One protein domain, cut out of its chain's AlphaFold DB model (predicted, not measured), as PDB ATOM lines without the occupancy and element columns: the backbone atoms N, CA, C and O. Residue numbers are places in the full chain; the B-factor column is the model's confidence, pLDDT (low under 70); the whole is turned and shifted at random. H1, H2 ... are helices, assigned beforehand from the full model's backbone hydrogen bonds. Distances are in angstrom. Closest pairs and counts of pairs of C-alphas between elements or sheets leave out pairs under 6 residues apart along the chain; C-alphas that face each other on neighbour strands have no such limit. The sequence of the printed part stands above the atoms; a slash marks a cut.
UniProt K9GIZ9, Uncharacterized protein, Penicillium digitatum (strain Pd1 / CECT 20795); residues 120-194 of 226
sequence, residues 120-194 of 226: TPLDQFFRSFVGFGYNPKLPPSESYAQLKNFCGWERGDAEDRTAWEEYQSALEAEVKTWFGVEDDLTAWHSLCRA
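This is residues 120 to 194 of the 226 residues of an uncharacterized protein of Penicillium digitatum (strain Pd1 / CECT 20795) (UniProt K9GIZ9). One long helix, H3, has short H1 packed on it and H2 near its first part; H4 folds back past its far end, with a gap between H2 and H4. Residues 178 to 187 stick out. The printed part has 75 residues with four named helices, H1 to H4 in order, all helix. It is only just compact, close to loose: radius of gyration of the C-alphas 13.2 A, spans 37 by 26 by 19 A.

H1, residues 121 to 128, begins at C-alpha 121 (-48.486, 38.588, -39.423). H2 is residues 140 to 151, 16.3 A from first to last C-alpha; H3 is residues 158 to 179, 31.5 A. H4, residues 185 to 194, ends at C-alpha 194 (-33.170, 50.740, -44.955).

H3 touches H1 with residues 166 to 174 alone; the closest C-alphas, Pro 121 and Ala 170, are 4.9 A apart. H2 and H3 are close but not clearly touching, closest C-alphas Lys 148 and Asp 160, 7.4 A. H4 is apart from H1, H2 and H3. In H1 to H4 every O i to N i+4 pair is within hydrogen-bond range.

The printed part has no cut. The H1 to H2 link is long. pLDDT is under 70 in 29 residues, among them 175 to 194.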
ATOM      1  N   THR A 120     -51.851  42.157 -39.472       70.25
ATOM      2  CA  THR A 120     -50.790  41.553 -40.262       70.25
ATOM      3  C   THR A 120     -50.134  40.408 -39.480       70.25
ATOM      4  O   THR A 120     -50.315  40.302 -38.260       70.25
ATOM      5  N   PRO A 121     -49.325  39.553 -40.133       73.00
ATOM      6  CA  PRO A 121     -48.486  38.588 -39.423       73.00
ATOM      7  C   PRO A 121     -47.617  39.235 -38.329       73.00
ATOM      8  O   PRO A 121     -47.402  38.635 -37.278       73.00
ATOM      9  N   LEU A 122     -47.166  40.477 -38.540       72.75
ATOM     10  CA  LEU A 122     -46.342  41.232 -37.597       72.75
ATOM     11  C   LEU A 122     -47.162  41.802 -36.420       72.75
ATOM     12  O   LEU A 122     -46.746  41.674 -35.268       72.75
ATOM     13  N   ASP A 123     -48.354  42.357 -36.685       74.62
ATOM     14  CA  ASP A 123     -49.361  42.696 -35.663       74.62
ATOM     15  C   ASP A 123     -49.636  41.474 -34.769       74.62
ATOM     16  O   ASP A 123     -49.662  41.584 -33.544       74.62
ATOM     17  N   GLN A 124     -49.844  40.299 -35.378       77.88
ATOM     18  CA  GLN A 124     -50.139  39.056 -34.669       77.88
ATOM     19  C   GLN A 124     -48.955  38.587 -33.813       77.88
ATOM     20  O   GLN A 124     -49.169  38.200 -32.663       77.88
ATOM     21  N   PHE A 125     -47.725  38.667 -34.334       82.69
ATOM     22  CA  PHE A 125     -46.505  38.368 -33.581       82.69
ATOM     23  C   PHE A 125     -46.401  39.244 -32.325       82.69
ATOM     24  O   PHE A 125     -46.377  38.719 -31.213       82.69
ATOM     25  N   PHE A 126     -46.441  40.574 -32.460       79.31
ATOM     26  CA  PHE A 126     -46.311  41.469 -31.304       79.31
ATOM     27  C   PHE A 126     -47.470  41.347 -30.302       79.31
ATOM     28  O   PHE A 126     -47.253  41.484 -29.100       79.31
ATOM     29  N   ARG A 127     -48.691  41.044 -30.764       77.81
ATOM     30  CA  ARG A 127     -49.866  40.823 -29.896       77.81
ATOM     31  C   ARG A 127     -49.860  39.476 -29.169       77.81
ATOM     32  O   ARG A 127     -50.669  39.302 -28.259       77.81
ATOM     33  N   SER A 128     -48.983  38.538 -29.536       80.75
ATOM     34  CA  SER A 128     -48.824  37.269 -28.810       80.75
ATOM     35  C   SER A 128     -48.188  37.461 -27.422       80.75
ATOM     36  O   SER A 128     -48.486  36.712 -26.491       80.75
ATOM     37  N   PHE A 129     -47.392  38.523 -27.250       80.56
ATOM     38  CA  PHE A 129     -46.751  38.886 -25.988       80.56
ATOM     39  C   PHE A 129     -47.734  39.631 -25.075       80.56
ATOM     40  O   PHE A 129     -47.900  40.851 -25.135       80.56
ATOM     41  N   VAL A 130     -48.414  38.879 -24.207       75.81
ATOM     42  CA  VAL A 130     -49.410  39.420 -23.272       75.81
ATOM     43  C   VAL A 130     -48.772  40.460 -22.342       75.81
ATOM     44  O   VAL A 130     -47.854  40.158 -21.585       75.81
ATOM     45  N   GLY A 131     -49.291  41.689 -22.379       75.75
ATOM     46  CA  GLY A 131     -48.785  42.820 -21.591       75.75
ATOM     47  C   GLY A 131     -47.780  43.715 -22.325       75.75
ATOM     48  O   GLY A 131     -47.492  44.806 -21.834       75.75
ATOM     49  N   PHE A 132     -47.306  43.325 -23.512       79.88
ATOM     50  CA  PHE A 132     -46.491  44.196 -24.354       79.88
ATOM     51  C   PHE A 132     -47.351  45.317 -24.970       79.88
ATOM     52  O   PHE A 132     -48.369  45.069 -25.619       79.88
ATOM     53  N   GLY A 133     -46.942  46.571 -24.765       75.19
ATOM     54  CA  GLY A 133     -47.660  47.773 -25.208       75.19
ATOM     55  C   GLY A 133     -47.498  48.084 -26.698       75.19
ATOM     56  O   GLY A 133     -47.109  49.197 -27.044       75.19
ATOM     57  N   TYR A 134     -47.759  47.109 -27.574       76.25
ATOM     58  CA  TYR A 134     -47.511  47.228 -29.011       76.25
ATOM     59  C   TYR A 134     -48.248  48.414 -29.656       76.25
ATOM     60  O   TYR A 134     -49.468  48.560 -29.545       76.25
ATOM     61  N   ASN A 135     -47.496  49.241 -30.387       74.06
ATOM     62  CA  ASN A 135     -48.001  50.399 -31.112       74.06
ATOM     63  C   ASN A 135     -47.723  50.245 -32.621       74.06
ATOM     64  O   ASN A 135     -46.598  50.513 -33.043       74.06
ATOM     65  N   PRO A 136     -48.729  49.919 -33.459       68.88
ATOM     66  CA  PRO A 136     -48.551  49.693 -34.901       68.88
ATOM     67  C   PRO A 136     -48.198  50.960 -35.710       68.88
ATOM     68  O   PRO A 136     -48.176  50.931 -36.937       68.88
ATOM     69  N   LYS A 137     -47.952  52.101 -35.049       68.81
ATOM     70  CA  LYS A 137     -47.422  53.327 -35.670       68.81
ATOM     71  C   LYS A 137     -45.896  53.440 -35.587       68.81
ATOM     72  O   LYS A 137     -45.341  54.324 -36.235       68.81
ATOM     73  N   LEU A 138     -45.240  52.625 -34.760       69.38
ATOM     74  CA  LEU A 138     -43.780  52.584 -34.659       69.38
ATOM     75  C   LEU A 138     -43.200  51.671 -35.746       69.38
ATOM     76  O   LEU A 138     -43.867  50.715 -36.149       69.38
ATOM     77  N   PRO A 139     -41.967  51.917 -36.222       69.12
ATOM     78  CA  PRO A 139     -41.321  50.999 -37.147       69.12
ATOM     79  C   PRO A 139     -41.126  49.611 -36.495       69.12
ATOM     80  O   PRO A 139     -40.905  49.519 -35.279       69.12
ATOM     81  N   PRO A 140     -41.172  48.519 -37.285       71.06
ATOM     82  CA  PRO A 140     -40.982  47.148 -36.798       71.06
ATOM     83  C   PRO A 140     -39.731  46.947 -35.931       71.06
ATOM     84  O   PRO A 140     -39.795  46.287 -34.894       71.06
ATOM     85  N   SER A 141     -38.613  47.577 -36.303       71.38
ATOM     86  CA  SER A 141     -37.330  47.486 -35.597       71.38
ATOM     87  C   SER A 141     -37.346  48.143 -34.210       71.38
ATOM     88  O   SER A 141     -36.820  47.561 -33.262       71.38
ATOM     89  N   GLU A 142     -38.007  49.293 -34.039       74.50
ATOM     90  CA  GLU A 142     -38.213  49.893 -32.708       74.50
ATOM     91  C   GLU A 142     -39.159  49.048 -31.850       74.50
ATOM     92  O   GLU A 142     -38.915  48.871 -30.655       74.50
ATOM     93  N   SER A 143     -40.206  48.480 -32.457       79.25
ATOM     94  CA  SER A 143     -41.141  47.585 -31.763       79.25
ATOM     95  C   SER A 143     -40.431  46.324 -31.256       79.25
ATOM     96  O   SER A 143     -40.626  45.931 -30.107       79.25
ATOM     97  N   TYR A 144     -39.536  45.732 -32.055       77.69
ATOM     98  CA  TYR A 144     -38.722  44.590 -31.630       77.69
ATOM     99  C   TYR A 144     -37.697  44.963 -30.546       77.69
ATOM    100  O   TYR A 144     -37.514  44.217 -29.587       77.69
ATOM    101  N   ALA A 145     -37.067  46.140 -30.626       79.88
ATOM    102  CA  ALA A 145     -36.168  46.616 -29.572       79.88
ATOM    103  C   ALA A 145     -36.901  46.830 -28.232       79.88
ATOM    104  O   ALA A 145     -36.381  46.476 -27.172       79.88
ATOM    105  N   GLN A 146     -38.129  47.360 -28.264       81.88
ATOM    106  CA  GLN A 146     -38.986  47.472 -27.080       81.88
ATOM    107  C   GLN A 146     -39.393  46.096 -26.537       81.88
ATOM    108  O   GLN A 146     -39.373  45.907 -25.323       81.88
ATOM    109  N   LEU A 147     -39.706  45.132 -27.410       82.38
ATOM    110  CA  LEU A 147     -40.013  43.755 -27.020       82.38
ATOM    111  C   LEU A 147     -38.816  43.085 -26.327       82.38
ATOM    112  O   LEU A 147     -38.974  42.540 -25.239       82.38
ATOM    113  N   LYS A 148     -37.608  43.201 -26.891       80.75
ATOM    114  CA  LYS A 148     -36.372  42.676 -26.289       80.75
ATOM    115  C   LYS A 148     -36.138  43.229 -24.876       80.75
ATOM    116  O   LYS A 148     -35.823  42.475 -23.960       80.75
ATOM    117  N   ASN A 149     -36.354  44.536 -24.689       82.00
ATOM    118  CA  ASN A 149     -36.265  45.193 -23.380       82.00
ATOM    119  C   ASN A 149     -37.377  44.752 -22.409       82.00
ATOM    120  O   ASN A 149     -37.136  44.688 -21.207       82.00
ATOM    121  N   PHE A 150     -38.582  44.456 -22.909       82.56
ATOM    122  CA  PHE A 150     -39.711  43.974 -22.106       82.56
ATOM    123  C   PHE A 150     -39.500  42.531 -21.621       82.56
ATOM    124  O   PHE A 150     -39.763  42.236 -20.458       82.56
ATOM    125  N   CYS A 151     -38.985  41.656 -22.489       78.50
ATOM    126  CA  CYS A 151     -38.663  40.269 -22.152       78.50
ATOM    127  C   CYS A 151     -37.351  40.122 -21.358       78.50
ATOM    128  O   CYS A 151     -37.132  39.084 -20.740       78.50
ATOM    129  N   GLY A 152     -36.484  41.140 -21.361       80.50
ATOM    130  CA  GLY A 152     -35.205  41.124 -20.640       80.50
ATOM    131  C   GLY A 152     -34.128  40.240 -21.280       80.50
ATOM    132  O   GLY A 152     -33.215  39.815 -20.582       80.50
ATOM    133  N   TRP A 153     -34.235  39.954 -22.581       79.88
ATOM    134  CA  TRP A 153     -33.360  39.007 -23.277       79.88
ATOM    135  C   TRP A 153     -31.919  39.512 -23.452       79.88
ATOM    136  O   TRP A 153     -31.671  40.563 -24.059       79.88
ATOM    137  N   GLU A 154     -30.956  38.708 -23.004       67.00
ATOM    138  CA  GLU A 154     -29.523  38.938 -23.164       67.00
ATOM    139  C   GLU A 154     -28.965  38.299 -24.453       67.00
ATOM    140  O   GLU A 154     -29.634  37.589 -25.209       67.00
ATOM    141  N   ARG A 155     -27.699  38.604 -24.771       58.09
ATOM    142  CA  ARG A 155     -27.054  38.161 -26.016       58.09
ATOM    143  C   ARG A 155     -26.687  36.675 -25.948       58.09
ATOM    144  O   ARG A 155     -25.557  36.331 -25.609       58.09
ATOM    145  N   GLY A 156     -27.615  35.820 -26.363       62.50
ATOM    146  CA  GLY A 156     -27.417  34.371 -26.462       62.50
ATOM    147  C   GLY A 156     -28.627  33.534 -26.053       62.50
ATOM    148  O   GLY A 156     -28.570  32.312 -26.192       62.50
ATOM    149  N   ASP A 157     -29.706  34.162 -25.581       72.81
ATOM    150  CA  ASP A 157     -30.903  33.447 -25.144       72.81
ATOM    151  C   ASP A 157     -31.582  32.688 -26.293       72.81
ATOM    152  O   ASP A 157     -31.769  33.188 -27.406       72.81
ATOM    153  N   ALA A 158     -31.990  31.448 -26.013       72.56
ATOM    154  CA  ALA A 158     -32.688  30.608 -26.985       72.56
ATOM    155  C   ALA A 158     -34.077  31.164 -27.356       72.56
ATOM    156  O   ALA A 158     -34.551  30.941 -28.474       72.56
ATOM    157  N   GLU A 159     -34.699  31.895 -26.428       70.31
ATOM    158  CA  GLU A 159     -35.995  32.556 -26.596       70.31
ATOM    159  C   GLU A 159     -35.877  33.793 -27.494       70.31
ATOM    160  O   GLU A 159     -36.652  33.918 -28.436       70.31
ATOM    161  N   ASP A 160     -34.841  34.621 -27.305       73.50
ATOM    162  CA  ASP A 160     -34.505  35.755 -28.182       73.50
ATOM    163  C   ASP A 160     -34.293  35.306 -29.630       73.50
ATOM    164  O   ASP A 160     -34.832  35.901 -30.559       73.50
ATOM    165  N   ARG A 161     -33.547  34.211 -29.832       70.44
ATOM    166  CA  ARG A 161     -33.311  33.654 -31.170       70.44
ATOM    167  C   ARG A 161     -34.601  33.130 -31.810       70.44
ATOM    168  O   ARG A 161     -34.830  33.394 -32.985       70.44
ATOM    169  N   THR A 162     -35.439  32.415 -31.058       75.75
ATOM    170  CA  THR A 162     -36.717  31.889 -31.577       75.75
ATOM    171  C   THR A 162     -37.690  33.026 -31.906       75.75
ATOM    172  O   THR A 162     -38.257  33.049 -32.993       75.75
ATOM    173  N   ALA A 163     -37.817  34.026 -31.030       76.00
ATOM    174  CA  ALA A 163     -38.646  35.204 -31.275       76.00
ATOM    175  C   ALA A 163     -38.128  36.063 -32.445       76.00
ATOM    176  O   ALA A 163     -38.921  36.649 -33.178       76.00
ATOM    177  N   TRP A 164     -36.810  36.111 -32.663       72.06
ATOM    178  CA  TRP A 164     -36.203  36.761 -33.827       72.06
ATOM    179  C   TRP A 164     -36.507  36.012 -35.130       72.06
ATOM    180  O   TRP A 164     -36.855  36.644 -36.126       72.06
ATOM    181  N   GLU A 165     -36.435  34.678 -35.123       73.62
ATOM    182  CA  GLU A 165     -36.810  33.818 -36.258       73.62
ATOM    183  C   GLU A 165     -38.305  33.971 -36.611       73.62
ATOM    184  O   GLU A 165     -38.658  34.118 -37.784       73.62
ATOM    185  N   GLU A 166     -39.189  34.031 -35.610       75.94
ATOM    186  CA  GLU A 166     -40.625  34.287 -35.797       75.94
ATOM    187  C   GLU A 166     -40.916  35.707 -36.314       75.94
ATOM    188  O   GLU A 166     -41.686  35.866 -37.262       75.94
ATOM    189  N   TYR A 167     -40.259  36.731 -35.760       77.12
ATOM    190  CA  TYR A 167     -40.347  38.117 -36.235       77.12
ATOM    191  C   TYR A 167     -39.896  38.256 -37.699       77.12
ATOM    192  O   TYR A 167     -40.570  38.908 -38.498       77.12
ATOM    193  N   GLN A 168     -38.787  37.608 -38.078       71.75
ATOM    194  CA  GLN A 168     -38.304  37.583 -39.462       71.75
ATOM    195  C   GLN A 168     -39.301  36.900 -40.406       71.75
ATOM    196  O   GLN A 168     -39.588  37.437 -41.476       71.75
ATOM    197  N   SER A 169     -39.874  35.763 -39.998       72.50
ATOM    198  CA  SER A 169     -40.891  35.039 -40.773       72.50
ATOM    199  C   SER A 169     -42.175  35.861 -40.960       72.50
ATOM    200  O   SER A 169     -42.727  35.928 -42.061       72.50
ATOM    201  N   ALA A 170     -42.621  36.569 -39.916       75.50
ATOM    202  CA  ALA A 170     -43.760  37.481 -39.988       75.50
ATOM    203  C   ALA A 170     -43.506  38.660 -40.950       75.50
ATOM    204  O   ALA A 170     -44.379  38.997 -41.753       75.50
ATOM    205  N   LEU A 171     -42.304  39.243 -40.917       73.88
ATOM    206  CA  LEU A 171     -41.892  40.322 -41.819       73.88
ATOM    207  C   LEU A 171     -41.790  39.851 -43.284       73.88
ATOM    208  O   LEU A 171     -42.230  40.557 -44.191       73.88
ATOM    209  N   GLU A 172     -41.257  38.649 -43.533       66.38
ATOM    210  CA  GLU A 172     -41.236  38.041 -44.872       66.38
ATOM    211  C   GLU A 172     -42.665  37.793 -45.387       66.38
ATOM    212  O   GLU A 172     -42.981  38.118 -46.534       66.38
ATOM    213  N   ALA A 173     -43.558  37.279 -44.534       68.81
ATOM    214  CA  ALA A 173     -44.957  37.037 -44.878       68.81
ATOM    215  C   ALA A 173     -45.718  38.333 -45.217       68.81
ATOM    216  O   ALA A 173     -46.499  38.349 -46.174       68.81
ATOM    217  N   GLU A 174     -45.468  39.432 -44.493       70.44
ATOM    218  CA  GLU A 174     -45.968  40.758 -44.868       70.44
ATOM    219  C   GLU A 174     -45.464  41.169 -46.251       70.44
ATOM    220  O   GLU A 174     -46.265  41.417 -47.153       70.44
ATOM    221  N   VAL A 175     -44.146  41.223 -46.449       64.81
ATOM    222  CA  VAL A 175     -43.545  41.724 -47.695       64.81
ATOM    223  C   VAL A 175     -43.981  40.886 -48.899       64.81
ATOM    224  O   VAL A 175     -44.351  41.445 -49.931       64.81
ATOM    225  N   LYS A 176     -44.087  39.564 -48.753       65.50
ATOM    226  CA  LYS A 176     -44.639  38.671 -49.783       65.50
ATOM    227  C   LYS A 176     -46.111  38.951 -50.105       65.50
ATOM    228  O   LYS A 176     -46.520  38.799 -51.256       65.50
ATOM    229  N   THR A 177     -46.900  39.385 -49.120       61.84
ATOM    230  CA  THR A 177     -48.301  39.796 -49.317       61.84
ATOM    231  C   THR A 177     -48.404  41.103 -50.113       61.84
ATOM    232  O   THR A 177     -49.335  41.258 -50.902       61.84
ATOM    233  N   TRP A 178     -47.444  42.022 -49.956       55.75
ATOM    234  CA  TRP A 178     -47.424  43.312 -50.662       55.75
ATOM    235  C   TRP A 178     -46.774  43.264 -52.056       55.75
ATOM    236  O   TRP A 178     -47.235  43.969 -52.953       55.75
ATOM    237  N   PHE A 179     -45.719  42.463 -52.247       53.41
ATOM    238  CA  PHE A 179     -44.864  42.504 -53.448       53.41
ATOM    239  C   PHE A 179     -44.927  41.248 -54.337       53.41
ATOM    240  O   PHE A 179     -44.435  41.272 -55.463       53.41
ATOM    241  N   GLY A 180     -45.574  40.164 -53.898       54.53
ATOM    242  CA  GLY A 180     -45.732  38.956 -54.711       54.53
ATOM    243  C   GLY A 180     -44.462  38.100 -54.814       54.53
ATOM    244  O   GLY A 180     -43.652  38.051 -53.894       54.53
ATOM    245  N   VAL A 181     -44.333  37.346 -55.913       49.06
ATOM    246  CA  VAL A 181     -43.346  36.250 -56.074       49.06
ATOM    247  C   VAL A 181     -42.096  36.676 -56.865       49.06
ATOM    248  O   VAL A 181     -41.377  35.826 -57.387       49.06
ATOM    249  N   GLU A 182     -41.819  37.975 -57.000       50.66
ATOM    250  CA  GLU A 182     -40.569  38.417 -57.632       50.66
ATOM    251  C   GLU A 182     -39.400  38.269 -56.643       50.66
ATOM    252  O   GLU A 182     -39.231  39.047 -55.709       50.66
ATOM    253  N   ASP A 183     -38.611  37.213 -56.867       52.19
ATOM    254  CA  ASP A 183     -37.467  36.713 -56.080       52.19
ATOM    255  C   ASP A 183     -36.240  37.681 -56.080       52.19
ATOM    256  O   ASP A 183     -35.088  37.236 -56.106       52.19
ATOM    257  N   ASP A 184     -36.436  39.011 -56.071       58.56
ATOM    258  CA  ASP A 184     -35.328  39.982 -56.008       58.56
ATOM    259  C   ASP A 184     -34.779  40.141 -54.581       58.56
ATOM    260  O   ASP A 184     -35.084  41.067 -53.821       58.56
ATOM    261  N   LEU A 185     -33.868  39.227 -54.256       58.41
ATOM    262  CA  LEU A 185     -33.061  39.218 -53.040       58.41
ATOM    263  C   LEU A 185     -32.295  40.541 -52.801       58.41
ATOM    264  O   LEU A 185     -31.936  40.861 -51.667       58.41
ATOM    265  N   THR A 186     -32.030  41.320 -53.854       57.94
ATOM    266  CA  THR A 186     -31.333  42.614 -53.778       57.94
ATOM    267  C   THR A 186     -32.253  43.696 -53.227       57.94
ATOM    268  O   THR A 186     -31.840  44.466 -52.355       57.94
ATOM    269  N   ALA A 187     -33.506  43.731 -53.688       58.25
ATOM    270  CA  ALA A 187     -34.542  44.609 -53.157       58.25
ATOM    271  C   ALA A 187     -34.839  44.278 -51.685       58.25
ATOM    272  O   ALA A 187     -34.887  45.187 -50.855       58.25
ATOM    273  N   TRP A 188     -34.917  42.985 -51.338       62.84
ATOM    274  CA  TRP A 188     -35.075  42.520 -49.952       62.84
ATOM    275  C   TRP A 188     -33.948  43.007 -49.032       62.84
ATOM    276  O   TRP A 188     -34.208  43.706 -48.053       62.84
ATOM    277  N   HIS A 189     -32.682  42.734 -49.366       60.88
ATOM    278  CA  HIS A 189     -31.552  43.194 -48.549       60.88
ATOM    279  C   HIS A 189     -31.443  44.726 -48.479       60.88
ATOM    280  O   HIS A 189     -31.027  45.268 -47.452       60.88
ATOM    281  N   SER A 190     -31.840  45.433 -49.542       61.69
ATOM    282  CA  SER A 190     -31.894  46.899 -49.555       61.69
ATOM    283  C   SER A 190     -32.967  47.435 -48.606       61.69
ATOM    284  O   SER A 190     -32.695  48.376 -47.861       61.69
ATOM    285  N   LEU A 191     -34.148  46.806 -48.566       61.91
ATOM    286  CA  LEU A 191     -35.210  47.126 -47.613       61.91
ATOM    287  C   LEU A 191     -34.770  46.834 -46.174       61.91
ATOM    288  O   LEU A 191     -34.862  47.725 -45.335       61.91
ATOM    289  N   CYS A 192     -34.226  45.642 -45.896       62.16
ATOM    290  CA  CYS A 192     -33.711  45.272 -44.571       62.16
ATOM    291  C   CYS A 192     -32.672  46.277 -44.054       62.16
ATOM    292  O   CYS A 192     -32.756  46.716 -42.907       62.16
ATOM    293  N   ARG A 193     -31.735  46.707 -44.913       61.06
ATOM    294  CA  ARG A 193     -30.756  47.750 -44.578       61.06
ATOM    295  C   ARG A 193     -31.419  49.114 -44.343       61.06
ATOM    296  O   ARG A 193     -31.002  49.826 -43.436       61.06
ATOM    297  N   ALA A 194     -32.444  49.477 -45.117       59.50
ATOM    298  CA  ALA A 194     -33.170  50.740 -44.955       59.50
ATOM    299  C   ALA A 194     -33.995  50.810 -43.654       59.50
ATOM    300  O   ALA A 194     -34.130  51.892 -43.088       59.50
TER     301      ALA A 194